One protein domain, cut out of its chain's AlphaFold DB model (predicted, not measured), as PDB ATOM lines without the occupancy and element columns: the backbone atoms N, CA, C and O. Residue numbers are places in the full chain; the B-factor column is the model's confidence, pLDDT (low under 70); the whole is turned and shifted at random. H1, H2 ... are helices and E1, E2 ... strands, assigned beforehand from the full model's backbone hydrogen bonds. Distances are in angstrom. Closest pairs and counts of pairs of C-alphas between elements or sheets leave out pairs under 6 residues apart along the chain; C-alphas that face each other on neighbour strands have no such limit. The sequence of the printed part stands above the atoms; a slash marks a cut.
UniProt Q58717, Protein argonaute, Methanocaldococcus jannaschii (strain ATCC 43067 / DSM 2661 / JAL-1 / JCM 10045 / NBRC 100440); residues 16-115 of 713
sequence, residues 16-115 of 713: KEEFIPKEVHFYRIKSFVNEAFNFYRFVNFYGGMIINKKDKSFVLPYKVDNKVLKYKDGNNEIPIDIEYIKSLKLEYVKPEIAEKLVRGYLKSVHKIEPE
ATOM      1  N   LYS A  16     -46.419  10.478  15.291       97.88
ATOM      2  CA  LYS A  16     -45.747  11.078  14.135       97.88
ATOM      3  C   LYS A  16     -44.248  11.209  14.400       97.88
ATOM      4  O   LYS A  16     -43.839  11.505  15.526       97.88
ATOM      5  N   GLU A  17     -43.450  11.003  13.357       95.75
ATOM      6  CA  GLU A  17     -41.980  10.978  13.402       95.75
ATOM      7  C   GLU A  17     -41.376  12.222  14.069       95.75
ATOM      8  O   GLU A  17     -40.438  12.110  14.856       95.75
ATOM      9  N   GLU A  18     -41.944  13.411  13.849       95.37
ATOM     10  CA  GLU A  18     -41.436  14.655  14.436       95.37
ATOM     11  C   GLU A  18     -41.558  14.734  15.971       95.37
ATOM     12  O   GLU A  18     -40.897  15.563  16.598       95.37
ATOM     13  N   PHE A  19     -42.367  13.865  16.588       96.67
ATOM     14  CA  PHE A  19     -42.533  13.768  18.044       96.67
ATOM     15  C   PHE A  19     -41.775  12.583  18.660       96.67
ATOM     16  O   PHE A  19     -41.960  12.277  19.843       96.67
ATOM     17  N   ILE A  20     -40.918  11.914  17.883       96.57
ATOM     18  CA  ILE A  20     -40.053  10.821  18.332       96.57
ATOM     19  C   ILE A  20     -38.615  11.357  18.468       96.57
ATOM     20  O   ILE A  20     -38.109  12.021  17.561       96.57
ATOM     21  N   PRO A  21     -37.916  11.097  19.589       95.77
ATOM     22  CA  PRO A  21     -36.530  11.518  19.736       95.77
ATOM     23  C   PRO A  21     -35.630  10.709  18.793       95.77
ATOM     24  O   PRO A  21     -35.653   9.479  18.800       95.77
ATOM     25  N   LYS A  22     -34.810  11.395  17.990       93.97
ATOM     26  CA  LYS A  22     -33.874  10.742  17.053       93.97
ATOM     27  C   LYS A  22     -32.694  10.094  17.779       93.97
ATOM     28  O   LYS A  22     -32.240   9.007  17.420       93.97
ATOM     29  N   GLU A  23     -32.224  10.754  18.831       95.06
ATOM     30  CA  GLU A  23     -31.109  10.319  19.663       95.06
ATOM     31  C   GLU A  23     -31.503  10.295  21.136       95.06
ATOM     32  O   GLU A  23     -32.439  10.962  21.577       95.06
ATOM     33  N   VAL A  24     -30.759   9.508  21.901       95.62
ATOM     34  CA  VAL A  24     -30.831   9.461  23.353       95.62
ATOM     35  C   VAL A  24     -29.450   9.752  23.921       95.62
ATOM     36  O   VAL A  24     -28.429   9.375  23.344       95.62
ATOM     37  N   HIS A  25     -29.412  10.417  25.067       96.15
ATOM     38  CA  HIS A  25     -28.194  10.975  25.639       96.15
ATOM     39  C   HIS A  25     -27.965  10.390  27.028       96.15
ATOM     40  O   HIS A  25     -28.837  10.461  27.894       96.15
ATOM     41  N   PHE A  26     -26.803   9.774  27.224       94.78
ATOM     42  CA  PHE A  26     -26.412   9.116  28.462       94.78
ATOM     43  C   PHE A  26     -25.675  10.093  29.367       94.78
ATOM     44  O   PHE A  26     -24.769  10.803  28.927       94.78
ATOM     45  N   TYR A  27     -26.034  10.060  30.643       94.84
ATOM     46  CA  TYR A  27     -25.498  10.924  31.676       94.84
ATOM     47  C   TYR A  27     -25.141  10.129  32.930       94.84
ATOM     48  O   TYR A  27     -25.690   9.055  33.188       94.84
ATOM     49  N   ARG A  28     -24.242  10.693  33.734       93.23
ATOM     50  CA  ARG A  28     -23.918  10.244  35.090       93.23
ATOM     51  C   ARG A  28     -24.090  11.402  36.057       93.23
ATOM     52  O   ARG A  28     -23.675  12.512  35.743       93.23
ATOM     53  N   ILE A  29     -24.667  11.158  37.230       89.82
ATOM     54  CA  ILE A  29     -24.657  12.160  38.304       89.82
ATOM     55  C   ILE A  29     -23.274  12.178  38.962       89.82
ATOM     56  O   ILE A  29     -22.833  11.149  39.473       89.82
ATOM     57  N   LYS A  30     -22.616  13.344  38.970       87.67
ATOM     58  CA  LYS A  30     -21.329  13.568  39.650       87.67
ATOM     59  C   LYS A  30     -21.522  13.868  41.130       87.67
ATOM     60  O   LYS A  30     -20.938  13.197  41.975       87.67
ATOM     61  N   SER A  31     -22.385  14.828  41.433       80.53
ATOM     62  CA  SER A  31     -22.611  15.323  42.790       80.53
ATOM     63  C   SER A  31     -24.030  15.856  42.954       80.53
ATOM     64  O   SER A  31     -24.674  16.298  42.002       80.53
ATOM     65  N   PHE A  32     -24.522  15.777  44.186       76.11
ATOM     66  CA  PHE A  32     -25.738  16.435  44.654       76.11
ATOM     67  C   PHE A  32     -25.590  16.709  46.154       76.11
ATOM     68  O   PHE A  32     -24.895  15.971  46.847       76.11
ATOM     69  N   VAL A  33     -26.224  17.774  46.644       62.63
ATOM     70  CA  VAL A  33     -25.961  18.329  47.988       62.63
ATOM     71  C   VAL A  33     -26.807  17.672  49.093       62.63
ATOM     72  O   VAL A  33     -26.523  17.849  50.269       62.63
ATOM     73  N   ASN A  34     -27.855  16.918  48.746       66.43
ATOM     74  CA  ASN A  34     -28.890  16.513  49.704       66.43
ATOM     75  C   ASN A  34     -29.112  14.989  49.754       66.43
ATOM     76  O   ASN A  34     -29.390  14.370  48.727       66.43
ATOM     77  N   GLU A  35     -29.064  14.403  50.954       58.90
ATOM     78  CA  GLU A  35     -29.348  12.982  51.213       58.90
ATOM     79  C   GLU A  35     -30.791  12.568  50.867       58.90
ATOM     80  O   GLU A  35     -31.029  11.417  50.508       58.90
ATOM     81  N   ALA A  36     -31.745  13.506  50.869       61.95
ATOM     82  CA  ALA A  36     -33.136  13.255  50.481       61.95
ATOM     83  C   ALA A  36     -33.346  13.109  48.956       61.95
ATOM     84  O   ALA A  36     -34.467  12.875  48.502       61.95
ATOM     85  N   PHE A  37     -32.294  13.243  48.137       71.76
ATOM     86  CA  PHE A  37     -32.396  13.185  46.679       71.76
ATOM     87  C   PHE A  37     -32.974  11.853  46.173       71.76
ATOM     88  O   PHE A  37     -32.331  10.799  46.188       71.76
ATOM     89  N   ASN A  38     -34.177  11.913  45.597       78.65
ATOM     90  CA  ASN A  38     -34.780  10.764  44.938       78.65
ATOM     91  C   ASN A  38     -34.382  10.688  43.453       78.65
ATOM     92  O   ASN A  38     -35.027  11.272  42.576       78.65
ATOM     93  N   PHE A  39     -33.356   9.880  43.162       82.85
ATOM     94  CA  PHE A  39     -32.841   9.674  41.802       82.85
ATOM     95  C   PHE A  39     -33.921   9.261  40.786       82.85
ATOM     96  O   PHE A  39     -33.928   9.742  39.653       82.85
ATOM     97  N   TYR A  40     -34.881   8.418  41.185       82.85
ATOM     98  CA  TYR A  40     -35.968   7.987  40.300       82.85
ATOM     99  C   TYR A  40     -36.898   9.139  39.932       82.85
ATOM    100  O   TYR A  40     -37.258   9.284  38.761       82.85
ATOM    101  N   ARG A  41     -37.294   9.960  40.913       81.19
ATOM    102  CA  ARG A  41     -38.170  11.107  40.653       81.19
ATOM    103  C   ARG A  41     -37.477  12.146  39.777       81.19
ATOM    104  O   ARG A  41     -38.107  12.622  38.835       81.19
ATOM    105  N   PHE A  42     -36.196  12.420  40.023       87.09
ATOM    106  CA  PHE A  42     -35.384  13.310  39.192       87.09
ATOM    107  C   PHE A  42     -35.356  12.871  37.728       87.09
ATOM    108  O   PHE A  42     -35.757  13.622  36.840       87.09
ATOM    109  N   VAL A  43     -34.949  11.628  37.464       89.76
ATOM    110  CA  VAL A  43     -34.845  11.126  36.089       89.76
ATOM    111  C   VAL A  43     -36.215  11.122  35.402       89.76
ATOM    112  O   VAL A  43     -36.340  11.549  34.256       89.76
ATOM    113  N   ASN A  44     -37.270  10.713  36.109       85.41
ATOM    114  CA  ASN A  44     -38.632  10.697  35.571       85.41
ATOM    115  C   ASN A  44     -39.195  12.110  35.320       85.41
ATOM    116  O   ASN A  44     -39.982  12.293  34.390       85.41
ATOM    117  N   PHE A  45     -38.795  13.115  36.107       84.67
ATOM    118  CA  PHE A  45     -39.175  14.515  35.890       84.67
ATOM    119  C   PHE A  45     -38.699  15.014  34.521       84.67
ATOM    120  O   PHE A  45     -39.474  15.610  33.773       84.67
ATOM    121  N   TYR A  46     -37.466  14.670  34.148       89.62
ATOM    122  CA  TYR A  46     -36.910  14.979  32.830       89.62
ATOM    123  C   TYR A  46     -37.365  14.010  31.723       89.62
ATOM    124  O   TYR A  46     -37.039  14.220  30.554       89.62
ATOM    125  N   GLY A  47     -38.179  12.996  32.038       90.68
ATOM    126  CA  GLY A  47     -38.653  11.998  31.073       90.68
ATOM    127  C   GLY A  47     -37.585  10.974  30.676       90.68
ATOM    128  O   GLY A  47     -37.640  10.417  29.585       90.68
ATOM    129  N   GLY A  48     -36.593  10.753  31.534       92.96
ATOM    130  CA  GLY A  48     -35.518   9.800  31.304       92.96
ATOM    131  C   GLY A  48     -35.778   8.394  31.832       92.96
ATOM    132  O   GLY A  48     -36.841   8.069  32.369       92.96
ATOM    133  N   MET A  49     -34.734   7.571  31.746       91.84
ATOM    134  CA  MET A  49     -34.653   6.259  32.379       91.84
ATOM    135  C   MET A  49     -33.336   6.062  33.118       91.84
ATOM    136  O   MET A  49     -32.280   6.454  32.635       91.84
ATOM    137  N   ILE A  50     -33.397   5.397  34.269       89.94
ATOM    138  CA  ILE A  50     -32.197   4.947  34.978       89.94
ATOM    139  C   ILE A  50     -31.629   3.736  34.244       89.94
ATOM    140  O   ILE A  50     -32.366   2.800  33.930       89.94
ATOM    141  N   ILE A  51     -30.323   3.770  33.991       86.87
ATOM    142  CA  ILE A  51     -29.576   2.665  33.392       86.87
ATOM    143  C   ILE A  51     -28.971   1.810  34.500       86.87
ATOM    144  O   ILE A  51     -29.183   0.599  34.530       86.87
ATOM    145  N   ASN A  52     -28.285   2.444  35.452       84.95
ATOM    146  CA  ASN A  52     -27.721   1.766  36.604       84.95
ATOM    147  C   ASN A  52     -27.810   2.671  37.845       84.95
ATOM    148  O   ASN A  52     -27.502   3.861  37.836       84.95
ATOM    149  N   LYS A  53     -28.335   2.098  38.933       83.77
ATOM    150  CA  LYS A  53     -28.555   2.823  40.188       83.77
ATOM    151  C   LYS A  53     -27.247   3.029  40.957       83.77
ATOM    152  O   LYS A  53     -27.090   4.067  41.590       83.77
ATOM    153  N   LYS A  54     -26.323   2.059  40.905       82.78
ATOM    154  CA  LYS A  54     -25.056   2.096  41.655       82.78
ATOM    155  C   LYS A  54     -24.116   3.169  41.112       82.78
ATOM    156  O   LYS A  54     -23.562   3.935  41.885       82.78
ATOM    157  N   ASP A  55     -23.990   3.258  39.792       86.57
ATOM    158  CA  ASP A  55     -23.151   4.264  39.126       86.57
ATOM    159  C   ASP A  55     -23.882   5.591  38.859       86.57
ATOM    160  O   ASP A  55     -23.314   6.485  38.235       86.57
ATOM    161  N   LYS A  56     -25.142   5.711  39.307       89.23
ATOM    162  CA  LYS A  56     -26.021   6.872  39.103       89.23
ATOM    163  C   LYS A  56     -26.112   7.300  37.630       89.23
ATOM    164  O   LYS A  56     -26.198   8.494  37.325       89.23
ATOM    165  N   SER A  57     -26.084   6.337  36.710       92.43
ATOM    166  CA  SER A  57     -26.219   6.592  35.278       92.43
ATOM    167  C   SER A  57     -27.673   6.543  34.816       92.43
ATOM    168  O   SER A  57     -28.493   5.723  35.250       92.43
ATOM    169  N   PHE A  58     -28.007   7.445  33.903       94.30
ATOM    170  CA  PHE A  58     -29.341   7.578  33.337       94.30
ATOM    171  C   PHE A  58     -29.268   8.049  31.886       94.30
ATOM    172  O   PHE A  58     -28.220   8.456  31.392       94.30
ATOM    173  N   VAL A  59     -30.390   7.962  31.188       94.68
ATOM    174  CA  VAL A  59     -30.526   8.365  29.791       94.68
ATOM    175  C   VAL A  59     -31.716   9.307  29.638       94.68
ATOM    176  O   VAL A  59     -32.767   9.085  30.244       94.68
ATOM    177  N   LEU A  60     -31.546  10.358  28.835       95.59
ATOM    178  CA  LEU A  60     -32.592  11.311  28.465       95.59
ATOM    179  C   LEU A  60     -32.893  11.232  26.959       95.59
ATOM    180  O   LEU A  60     -31.983  10.964  26.172       95.59
ATOM    181  N   PRO A  61     -34.139  11.502  26.534       95.25
ATOM    182  CA  PRO A  61     -34.512  11.528  25.117       95.25
ATOM    183  C   PRO A  61     -34.135  12.834  24.392       95.25
ATOM    184  O   PRO A  61     -34.547  13.051  23.260       95.25
ATOM    185  N   TYR A  62     -33.409  13.737  25.048       93.58
ATOM    186  CA  TYR A  62     -32.933  14.998  24.483       93.58
ATOM    187  C   TYR A  62     -31.650  15.415  25.187       93.58
ATOM    188  O   TYR A  62     -31.389  15.018  26.329       93.58
ATOM    189  N   LYS A  63     -30.845  16.210  24.488       92.40
ATOM    190  CA  LYS A  63     -29.621  16.773  25.034       92.40
ATOM    191  C   LYS A  63     -29.966  17.899  26.007       92.40
ATOM    192  O   LYS A  63     -30.820  18.734  25.727       92.40
ATOM    193  N   VAL A  64     -29.285  17.912  27.144       89.29
ATOM    194  CA  VAL A  64     -29.250  19.043  28.074       89.29
ATOM    195  C   VAL A  64     -27.895  19.732  27.968       89.29
ATOM    196  O   VAL A  64     -26.858  19.073  28.057       89.29
ATOM    197  N   ASP A  65     -27.918  21.047  27.752       79.89
ATOM    198  CA  ASP A  65     -26.708  21.852  27.532       79.89
ATOM    199  C   ASP A  65     -25.989  22.201  28.842       79.89
ATOM    200  O   ASP A  65     -24.769  22.359  28.878       79.89
ATOM    201  N   ASN A  66     -26.734  22.261  29.947       75.36
ATOM    202  CA  ASN A  66     -26.190  22.590  31.255       75.36
ATOM    203  C   ASN A  66     -25.639  21.345  31.953       75.36
ATOM    204  O   ASN A  66     -26.338  20.342  32.100       75.36
ATOM    205  N   LYS A  67     -24.414  21.453  32.482       76.24
ATOM    206  CA  LYS A  67     -23.840  20.447  33.393       76.24
ATOM    207  C   LYS A  67     -24.548  20.398  34.747       76.24
ATOM    208  O   LYS A  67     -24.334  19.453  35.487       76.24
ATOM    209  N   VAL A  68     -25.389  21.386  35.058       77.99
ATOM    210  CA  VAL A  68     -26.173  21.443  36.294       77.99
ATOM    211  C   VAL A  68     -27.653  21.463  35.945       77.99
ATOM    212  O   VAL A  68     -28.143  22.405  35.316       77.99
ATOM    213  N   LEU A  69     -28.376  20.424  36.352       81.83
ATOM    214  CA  LEU A  69     -29.830  20.368  36.240       81.83
ATOM    215  C   LEU A  69     -30.477  20.758  37.563       81.83
ATOM    216  O   LEU A  69     -30.005  20.389  38.632       81.83
ATOM    217  N   LYS A  70     -31.582  21.498  37.488       77.93
ATOM    218  CA  LYS A  70     -32.337  21.950  38.658       77.93
ATOM    219  C   LYS A  70     -33.534  21.043  38.890       77.93
ATOM    220  O   LYS A  70     -34.511  21.094  38.145       77.93
ATOM    221  N   TYR A  71     -33.472  20.235  39.941       73.46
ATOM    222  CA  TYR A  71     -34.597  19.412  40.366       73.46
ATOM    223  C   TYR A  71     -35.346  20.093  41.503       73.46
ATOM    224  O   TYR A  71     -34.741  20.442  42.510       73.46
ATOM    225  N   LYS A  72     -36.662  20.268  41.359       67.21
ATOM    226  CA  LYS A  72     -37.505  20.685  42.481       67.21
ATOM    227  C   LYS A  72     -37.986  19.453  43.230       67.21
ATOM    228  O   LYS A  72     -38.836  18.724  42.716       67.21
ATOM    229  N   ASP A  73     -37.444  19.257  44.427       59.74
ATOM    230  CA  ASP A  73     -38.035  18.386  45.438       59.74
ATOM    231  C   ASP A  73     -38.491  19.268  46.587       59.74
ATOM    232  O   ASP A  73     -37.693  19.872  47.310       59.74
ATOM    233  N   GLY A  74     -39.795  19.448  46.685       59.27
ATOM    234  CA  GLY A  74     -40.326  20.429  47.601       59.27
ATOM    235  C   GLY A  74     -40.098  21.888  47.150       59.27
ATOM    236  O   GLY A  74     -40.225  22.230  45.971       59.27
ATOM    237  N   ASN A  75     -39.719  22.743  48.110       44.95
ATOM    238  CA  ASN A  75     -39.295  24.135  47.886       44.95
ATOM    239  C   ASN A  75     -37.820  24.268  47.473       44.95
ATOM    240  O   ASN A  75     -37.398  25.351  47.067       44.95
ATOM    241  N   ASN A  76     -37.036  23.192  47.560       55.53
ATOM    242  CA  ASN A  76     -35.612  23.239  47.272       55.53
ATOM    243  C   ASN A  76     -35.379  22.989  45.779       55.53
ATOM    244  O   ASN A  76     -35.711  21.926  45.250       55.53
ATOM    245  N   GLU A  77     -34.792  23.970  45.088       69.17
ATOM    246  CA  GLU A  77     -34.087  23.692  43.839       69.17
ATOM    247  C   GLU A  77     -32.766  23.027  44.196       69.17
ATOM    248  O   GLU A  77     -31.847  23.666  44.701       69.17
ATOM    249  N   ILE A  78     -32.690  21.727  43.949       74.26
ATOM    250  CA  ILE A  78     -31.485  20.944  44.158       74.26
ATOM    251  C   ILE A  78     -30.689  20.999  42.848       74.26
ATOM    252  O   ILE A  78     -31.152  20.438  41.844       74.26
ATOM    253  N   PRO A  79     -29.529  21.682  42.810       80.70
ATOM    254  CA  PRO A  79     -28.617  21.573  41.685       80.70
ATOM    255  C   PRO A  79     -28.019  20.163  41.668       80.70
ATOM    256  O   PRO A  79     -27.500  19.673  42.672       80.70
ATOM    257  N   ILE A  80     -28.134  19.498  40.523       84.06
ATOM    258  CA  ILE A  80     -27.578  18.173  40.268       84.06
ATOM    259  C   ILE A  80     -26.504  18.327  39.201       84.06
ATOM    260  O   ILE A  80     -26.824  18.619  38.043       84.06
ATOM    261  N   ASP A  81     -25.251  18.092  39.579       88.36
ATOM    262  CA  ASP A  81     -24.145  18.068  38.630       88.36
ATOM    263  C   ASP A  81     -24.169  16.761  37.848       88.36
ATOM    264  O   ASP A  81     -24.161  15.657  38.408       88.36
ATOM    265  N   ILE A  82     -24.169  16.889  36.532       91.37
ATOM    266  CA  ILE A  82     -24.220  15.782  35.596       91.37
ATOM    267  C   ILE A  82     -23.036  15.821  34.637       91.37
ATOM    268  O   ILE A  82     -22.516  16.865  34.242       91.37
ATOM    269  N   GLU A  83     -22.620  14.635  34.233       91.92
ATOM    270  CA  GLU A  83     -21.615  14.406  33.213       91.92
ATOM    271  C   GLU A  83     -22.258  13.731  32.016       91.92
ATOM    272  O   GLU A  83     -22.917  12.702  32.158       91.92
ATOM    273  N   TYR A  84     -22.057  14.310  30.835       93.49
ATOM    274  CA  TYR A  84     -22.422  13.673  29.580       93.49
ATOM    275  C   TYR A  84     -21.445  12.539  29.269       93.49
ATOM    276  O   TYR A  84     -20.234  12.739  29.302       93.49
ATOM    277  N   ILE A  85     -21.980  11.363  28.945       92.90
ATOM    278  CA  ILE A  85     -21.190  10.176  28.620       92.90
ATOM    279  C   ILE A  85     -21.109   9.999  27.102       92.90
ATOM    280  O   ILE A  85     -20.022   9.920  26.541       92.90
ATOM    281  N   LYS A  86     -22.266   9.880  26.437       94.25
ATOM    282  CA  LYS A  86     -22.382   9.608  24.994       94.25
ATOM    283  C   LYS A  86     -23.813   9.810  24.499       94.25
ATOM    284  O   LYS A  86     -24.738   9.877  25.309       94.25
ATOM    285  N   SER A  87     -24.005   9.802  23.183       95.04
ATOM    286  CA  SER A  87     -25.317   9.653  22.552       95.04
ATOM    287  C   SER A  87     -25.409   8.329  21.803       95.04
ATOM    288  O   SER A  87     -24.404   7.689  21.486       95.04
ATOM    289  N   LEU A  88     -26.638   7.889  21.572       95.01
ATOM    290  CA  LEU A  88     -26.961   6.737  20.747       95.01
ATOM    291  C   LEU A  88     -28.224   7.070  19.956       95.01
ATOM    292  O   LEU A  88     -29.140   7.686  20.504       95.01
ATOM    293  N   LYS A  89     -28.326   6.629  18.702       95.54
ATOM    294  CA  LYS A  89     -29.612   6.683  18.000       95.54
ATOM    295  C   LYS A  89     -30.644   5.832  18.742       95.54
ATOM    296  O   LYS A  89     -30.313   4.750  19.234       95.54
ATOM    297  N   LEU A  90     -31.894   6.298  18.792       94.21
ATOM    298  CA  LEU A  90     -32.980   5.595  19.489       94.21
ATOM    299  C   LEU A  90     -33.170   4.159  18.961       94.21
ATOM    300  O   LEU A  90     -33.490   3.258  19.730       94.21
ATOM    301  N   GLU A  91     -32.934   3.933  17.666       92.05
ATOM    302  CA  GLU A  91     -33.055   2.625  17.008       92.05
ATOM    303  C   GLU A  91     -32.110   1.547  17.563       92.05
ATOM    304  O   GLU A  91     -32.454   0.367  17.539       92.05
ATOM    305  N   TYR A  92     -30.960   1.944  18.117       92.63
ATOM    306  CA  TYR A  92     -29.988   1.031  18.725       92.63
ATOM    307  C   TYR A  92     -30.274   0.757  20.209       92.63
ATOM    308  O   TYR A  92     -29.570  -0.018  20.859       92.63
ATOM    309  N   VAL A  93     -31.301   1.394  20.775       90.82
ATOM    310  CA  VAL A  93     -31.750   1.156  22.146       90.82
ATOM    311  C   VAL A  93     -32.709  -0.034  22.163       90.82
ATOM    312  O   VAL A  93     -33.568  -0.171  21.292       90.82
ATOM    313  N   LYS A  94     -32.616  -0.888  23.194       87.71
ATOM    314  CA  LYS A  94     -33.565  -1.998  23.382       87.71
ATOM    315  C   LYS A  94     -35.017  -1.479  23.337       87.71
ATOM    316  O   LYS A  94     -35.301  -0.488  24.019       87.71
ATOM    317  N   PRO A  95     -35.949  -2.149  22.627       86.85
ATOM    318  CA  PRO A  95     -37.300  -1.633  22.388       86.85
ATOM    319  C   PRO A  95     -38.045  -1.164  23.644       86.85
ATOM    320  O   PRO A  95     -38.619  -0.084  23.647       86.85
ATOM    321  N   GLU A  96     -37.972  -1.914  24.744       84.41
ATOM    322  CA  GLU A  96     -38.653  -1.580  26.009       84.41
ATOM    323  C   GLU A  96     -38.142  -0.282  26.660       84.41
ATOM    324  O   GLU A  96     -38.891   0.433  27.330       84.41
ATOM    325  N   ILE A  97     -36.851   0.015  26.490       89.34
ATOM    326  CA  ILE A  97     -36.233   1.257  26.970       89.34
ATOM    327  C   ILE A  97     -36.614   2.392  26.018       89.34
ATOM    328  O   ILE A  97     -37.015   3.463  26.472       89.34
ATOM    329  N   ALA A  98     -36.562   2.142  24.709       94.29
ATOM    330  CA  ALA A  98     -36.953   3.114  23.698       94.29
ATOM    331  C   ALA A  98     -38.419   3.560  23.870       94.29
ATOM    332  O   ALA A  98     -38.688   4.757  23.920       94.29
ATOM    333  N   GLU A  99     -39.356   2.630  24.087       95.41
ATOM    334  CA  GLU A  99     -40.772   2.920  24.377       95.41
ATOM    335  C   GLU A  99     -40.940   3.878  25.570       95.41
ATOM    336  O   GLU A  99     -41.698   4.851  25.516       95.41
ATOM    337  N   LYS A 100     -40.206   3.631  26.661       94.13
ATOM    338  CA  LYS A 100     -40.233   4.483  27.857       94.13
ATOM    339  C   LYS A 100     -39.623   5.861  27.598       94.13
ATOM    340  O   LYS A 100     -40.144   6.838  28.133       94.13
ATOM    341  N   LEU A 101     -38.579   5.951  26.774       96.21
ATOM    342  CA  LEU A 101     -37.948   7.220  26.404       96.21
ATOM    343  C   LEU A 101     -38.829   8.061  25.482       96.21
ATOM    344  O   LEU A 101     -38.991   9.249  25.741       96.21
ATOM    345  N   VAL A 102     -39.490   7.456  24.492       97.40
ATOM    346  CA  VAL A 102     -40.495   8.143  23.659       97.40
ATOM    347  C   VAL A 102     -41.635   8.669  24.534       97.40
ATOM    348  O   VAL A 102     -42.012   9.837  24.449       97.40
ATOM    349  N   ARG A 103     -42.151   7.843  25.456       96.38
ATOM    350  CA  ARG A 103     -43.163   8.277  26.434       96.38
ATOM    351  C   ARG A 103     -42.668   9.451  27.282       96.38
ATOM    352  O   ARG A 103     -43.429  10.384  27.548       96.38
ATOM    353  N   GLY A 104     -41.423   9.370  27.743       95.11
ATOM    354  CA  GLY A 104     -40.761  10.401  28.526       95.11
ATOM    355  C   GLY A 104     -40.640  11.716  27.765       95.11
ATOM    356  O   GLY A 104     -41.003  12.751  28.310       95.11
ATOM    357  N   TYR A 105     -40.259  11.663  26.489       96.36
ATOM    358  CA  TYR A 105     -40.154  12.814  25.594       96.36
ATOM    359  C   TYR A 105     -41.500  13.517  25.382       96.36
ATOM    360  O   TYR A 105     -41.623  14.726  25.598       96.36
ATOM    361  N   LEU A 106     -42.555  12.748  25.087       96.87
ATOM    362  CA  LEU A 106     -43.921  13.274  24.976       96.87
ATOM    363  C   LEU A 106     -44.379  13.967  26.270       96.87
ATOM    364  O   LEU A 106     -45.086  14.977  26.237       96.87
ATOM    365  N   LYS A 107     -43.969  13.437  27.428       94.37
ATOM    366  CA  LYS A 107     -44.298  13.994  28.743       94.37
ATOM    367  C   LYS A 107     -43.519  15.271  29.053       94.37
ATOM    368  O   LYS A 107     -44.130  16.284  29.396       94.37
ATOM    369  N   SER A 108     -42.191  15.218  28.998       90.48
ATOM    370  CA  SER A 108     -41.326  16.284  29.510       90.48
ATOM    371  C   SER A 108     -41.136  17.416  28.506       90.48
ATOM    372  O   SER A 108     -41.191  18.574  28.921       90.48
ATOM    373  N   VAL A 109     -41.003  17.109  27.215       93.17
ATOM    374  CA  VAL A 109     -40.768  18.102  26.155       93.17
ATOM    375  C   VAL A 109     -42.085  18.574  25.553       93.17
ATOM    376  O   VAL A 109     -42.367  19.770  25.554       93.17
ATOM    377  N   HIS A 110     -42.949  17.648  25.132       94.64
ATOM    378  CA  HIS A 110     -44.190  18.004  24.431       94.64
ATOM    379  C   HIS A 110     -45.410  18.239  25.335       94.64
ATOM    380  O   HIS A 110     -46.462  18.647  24.844       94.64
ATOM    381  N   LYS A 111     -45.273  18.037  26.654       93.53
ATOM    382  CA  LYS A 111     -46.305  18.315  27.675       93.53
ATOM    383  C   LYS A 111     -47.662  17.651  27.383       93.53
ATOM    384  O   LYS A 111     -48.716  18.261  27.566       93.53
ATOM    385  N   ILE A 112     -47.646  16.375  26.995       95.34
ATOM    386  CA  ILE A 112     -48.862  15.626  26.638       95.34
ATOM    387  C   ILE A 112     -49.902  15.530  27.772       95.34
ATOM    388  O   ILE A 112     -51.099  15.572  27.509       95.34
ATOM    389  N   GLU A 113     -49.484  15.424  29.040       92.33
ATOM    390  CA  GLU A 113     -50.394  15.265  30.191       92.33
ATOM    391  C   GLU A 113     -51.350  16.471  30.380       92.33
ATOM    392  O   GLU A 113     -52.566  16.257  30.425       92.33
ATOM    393  N   PRO A 114     -50.865  17.734  30.446       92.09
ATOM    394  CA  PRO A 114     -51.732  18.916  30.432       92.09
ATOM    395  C   PRO A 114     -52.681  18.980  29.230       92.09
ATOM    396  O   PRO A 114     -53.862  19.299  29.390       92.09
ATOM    397  N   GLU A 115     -52.184  18.652  28.033       95.29
ATOM    398  CA  GLU A 115     -52.977  18.697  26.803       95.29
ATOM    399  C   GLU A 115     -54.127  17.681  26.847       95.29
ATOM    400  O   GLU A 115     -55.284  18.043  26.619       95.29
TER     401      GLU A 115
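AT A GLANCE: This is residues 16 to 115 of the 713 residues of the protein "Protein argonaute" of Methanocaldococcus jannaschii (strain ATCC 43067 / DSM 2661 / JAL-1 / JCM 10045 / NBRC 100440) (UniProt Q58717). One strongly twisted antiparallel sheet of five strands curls round the short helix H1, and the longer helix H2 packs on the E2 and E3 part of the same sheet. The short H3 follows beyond the last residues of H2, farthest of the elements from the mean of the C-alphas. The printed part has 100 residues, with three named helices and five named strands in the order E1, H1, E2, E3, E4, E5, H2, H3; across the sheet the order is E2, E3, E1, E5, E4. The class is mixed, helices and strands. The whole is compact, with a radius of gyration of the C-alphas of 13.3 A and spans of 39 by 31 by 23 A.

HOW THE PARTS SIT: E1, residues 23 to 32, is an inner strand. H1, residues 39 to 45, is on the sheet; the C-alphas of Val 43 and Met 49 are its closest to E2, residues 49 to 52, at 6.1 A. E2 forms a hairpin with E3, residues 57 to 60, where N 49 and O 59 are 2.9 A apart, within hydrogen-bond range. E3 is also the antiparallel neighbour of E1, with N 27 and O 58 at 2.8 A. E1, H1 and E2 make a split strand-helix-strand unit, two strands running the same way with E3 between them in the sheet, and its crossover is right-handed. E4, residues 68 to 73, forms a hairpin with E5, residues 76 to 89, with N 78 and O 71 at 2.8 A. The closest C-alphas of H1 and E4 are those of Phe 42 and Tyr 71, at 6.3 A. E5 bends by 73 degrees at residue 85 and is antiparallel to E1, with N 24 and O 88 at 2.8 A. H2, residues 95 to 108, is on the sheet at a height over the sheet of 8.4 A; it lies over E3, slantwise to the strands at 54 degrees on the local plane. The closest C-alphas of H2 and E2 are those of Leu 101 and Met 49, at 6.9 A. H1 and H2 are close but not clearly touching, with the C-alphas of Phe 45 and Ser 108 closest at 7.0 A, at a steep tilt of 61 degrees, the same way. H3, residues 112 to 115, is not on the sheet; it is close to H2 but not clearly touching, with the C-alphas of Leu 106 and Ile 112 closest at 5.7 A. In H1 every O i to N i+4 pair is within hydrogen-bond range, in H2 9 of 10 are, and H3 is too short for such a pair.

IN THESE COORDINATES: E1 begins at C-alpha 23, (-31.109, 10.319, 19.663), and is 26.3 A long. H1 measures 9.9 A, E2 9.3 A, E3 10.5 A and E4 15.3 A. E5 runs 34.2 A to C-alpha 89 at (-29.612, 6.683, 18.000). H2 measures 19.7 A, and H3, 5.1 A, ends at C-alpha 115, (-52.977, 18.697, 26.803).

THE WHOLE: The two C-alphas farthest apart are those of Lys 16 and Glu 35, at 40.6 A. The printed part has no cut and no long link. The mean pLDDT of the printed part is 86.8; residues 33 to 36 and 72 to 77 are under 70.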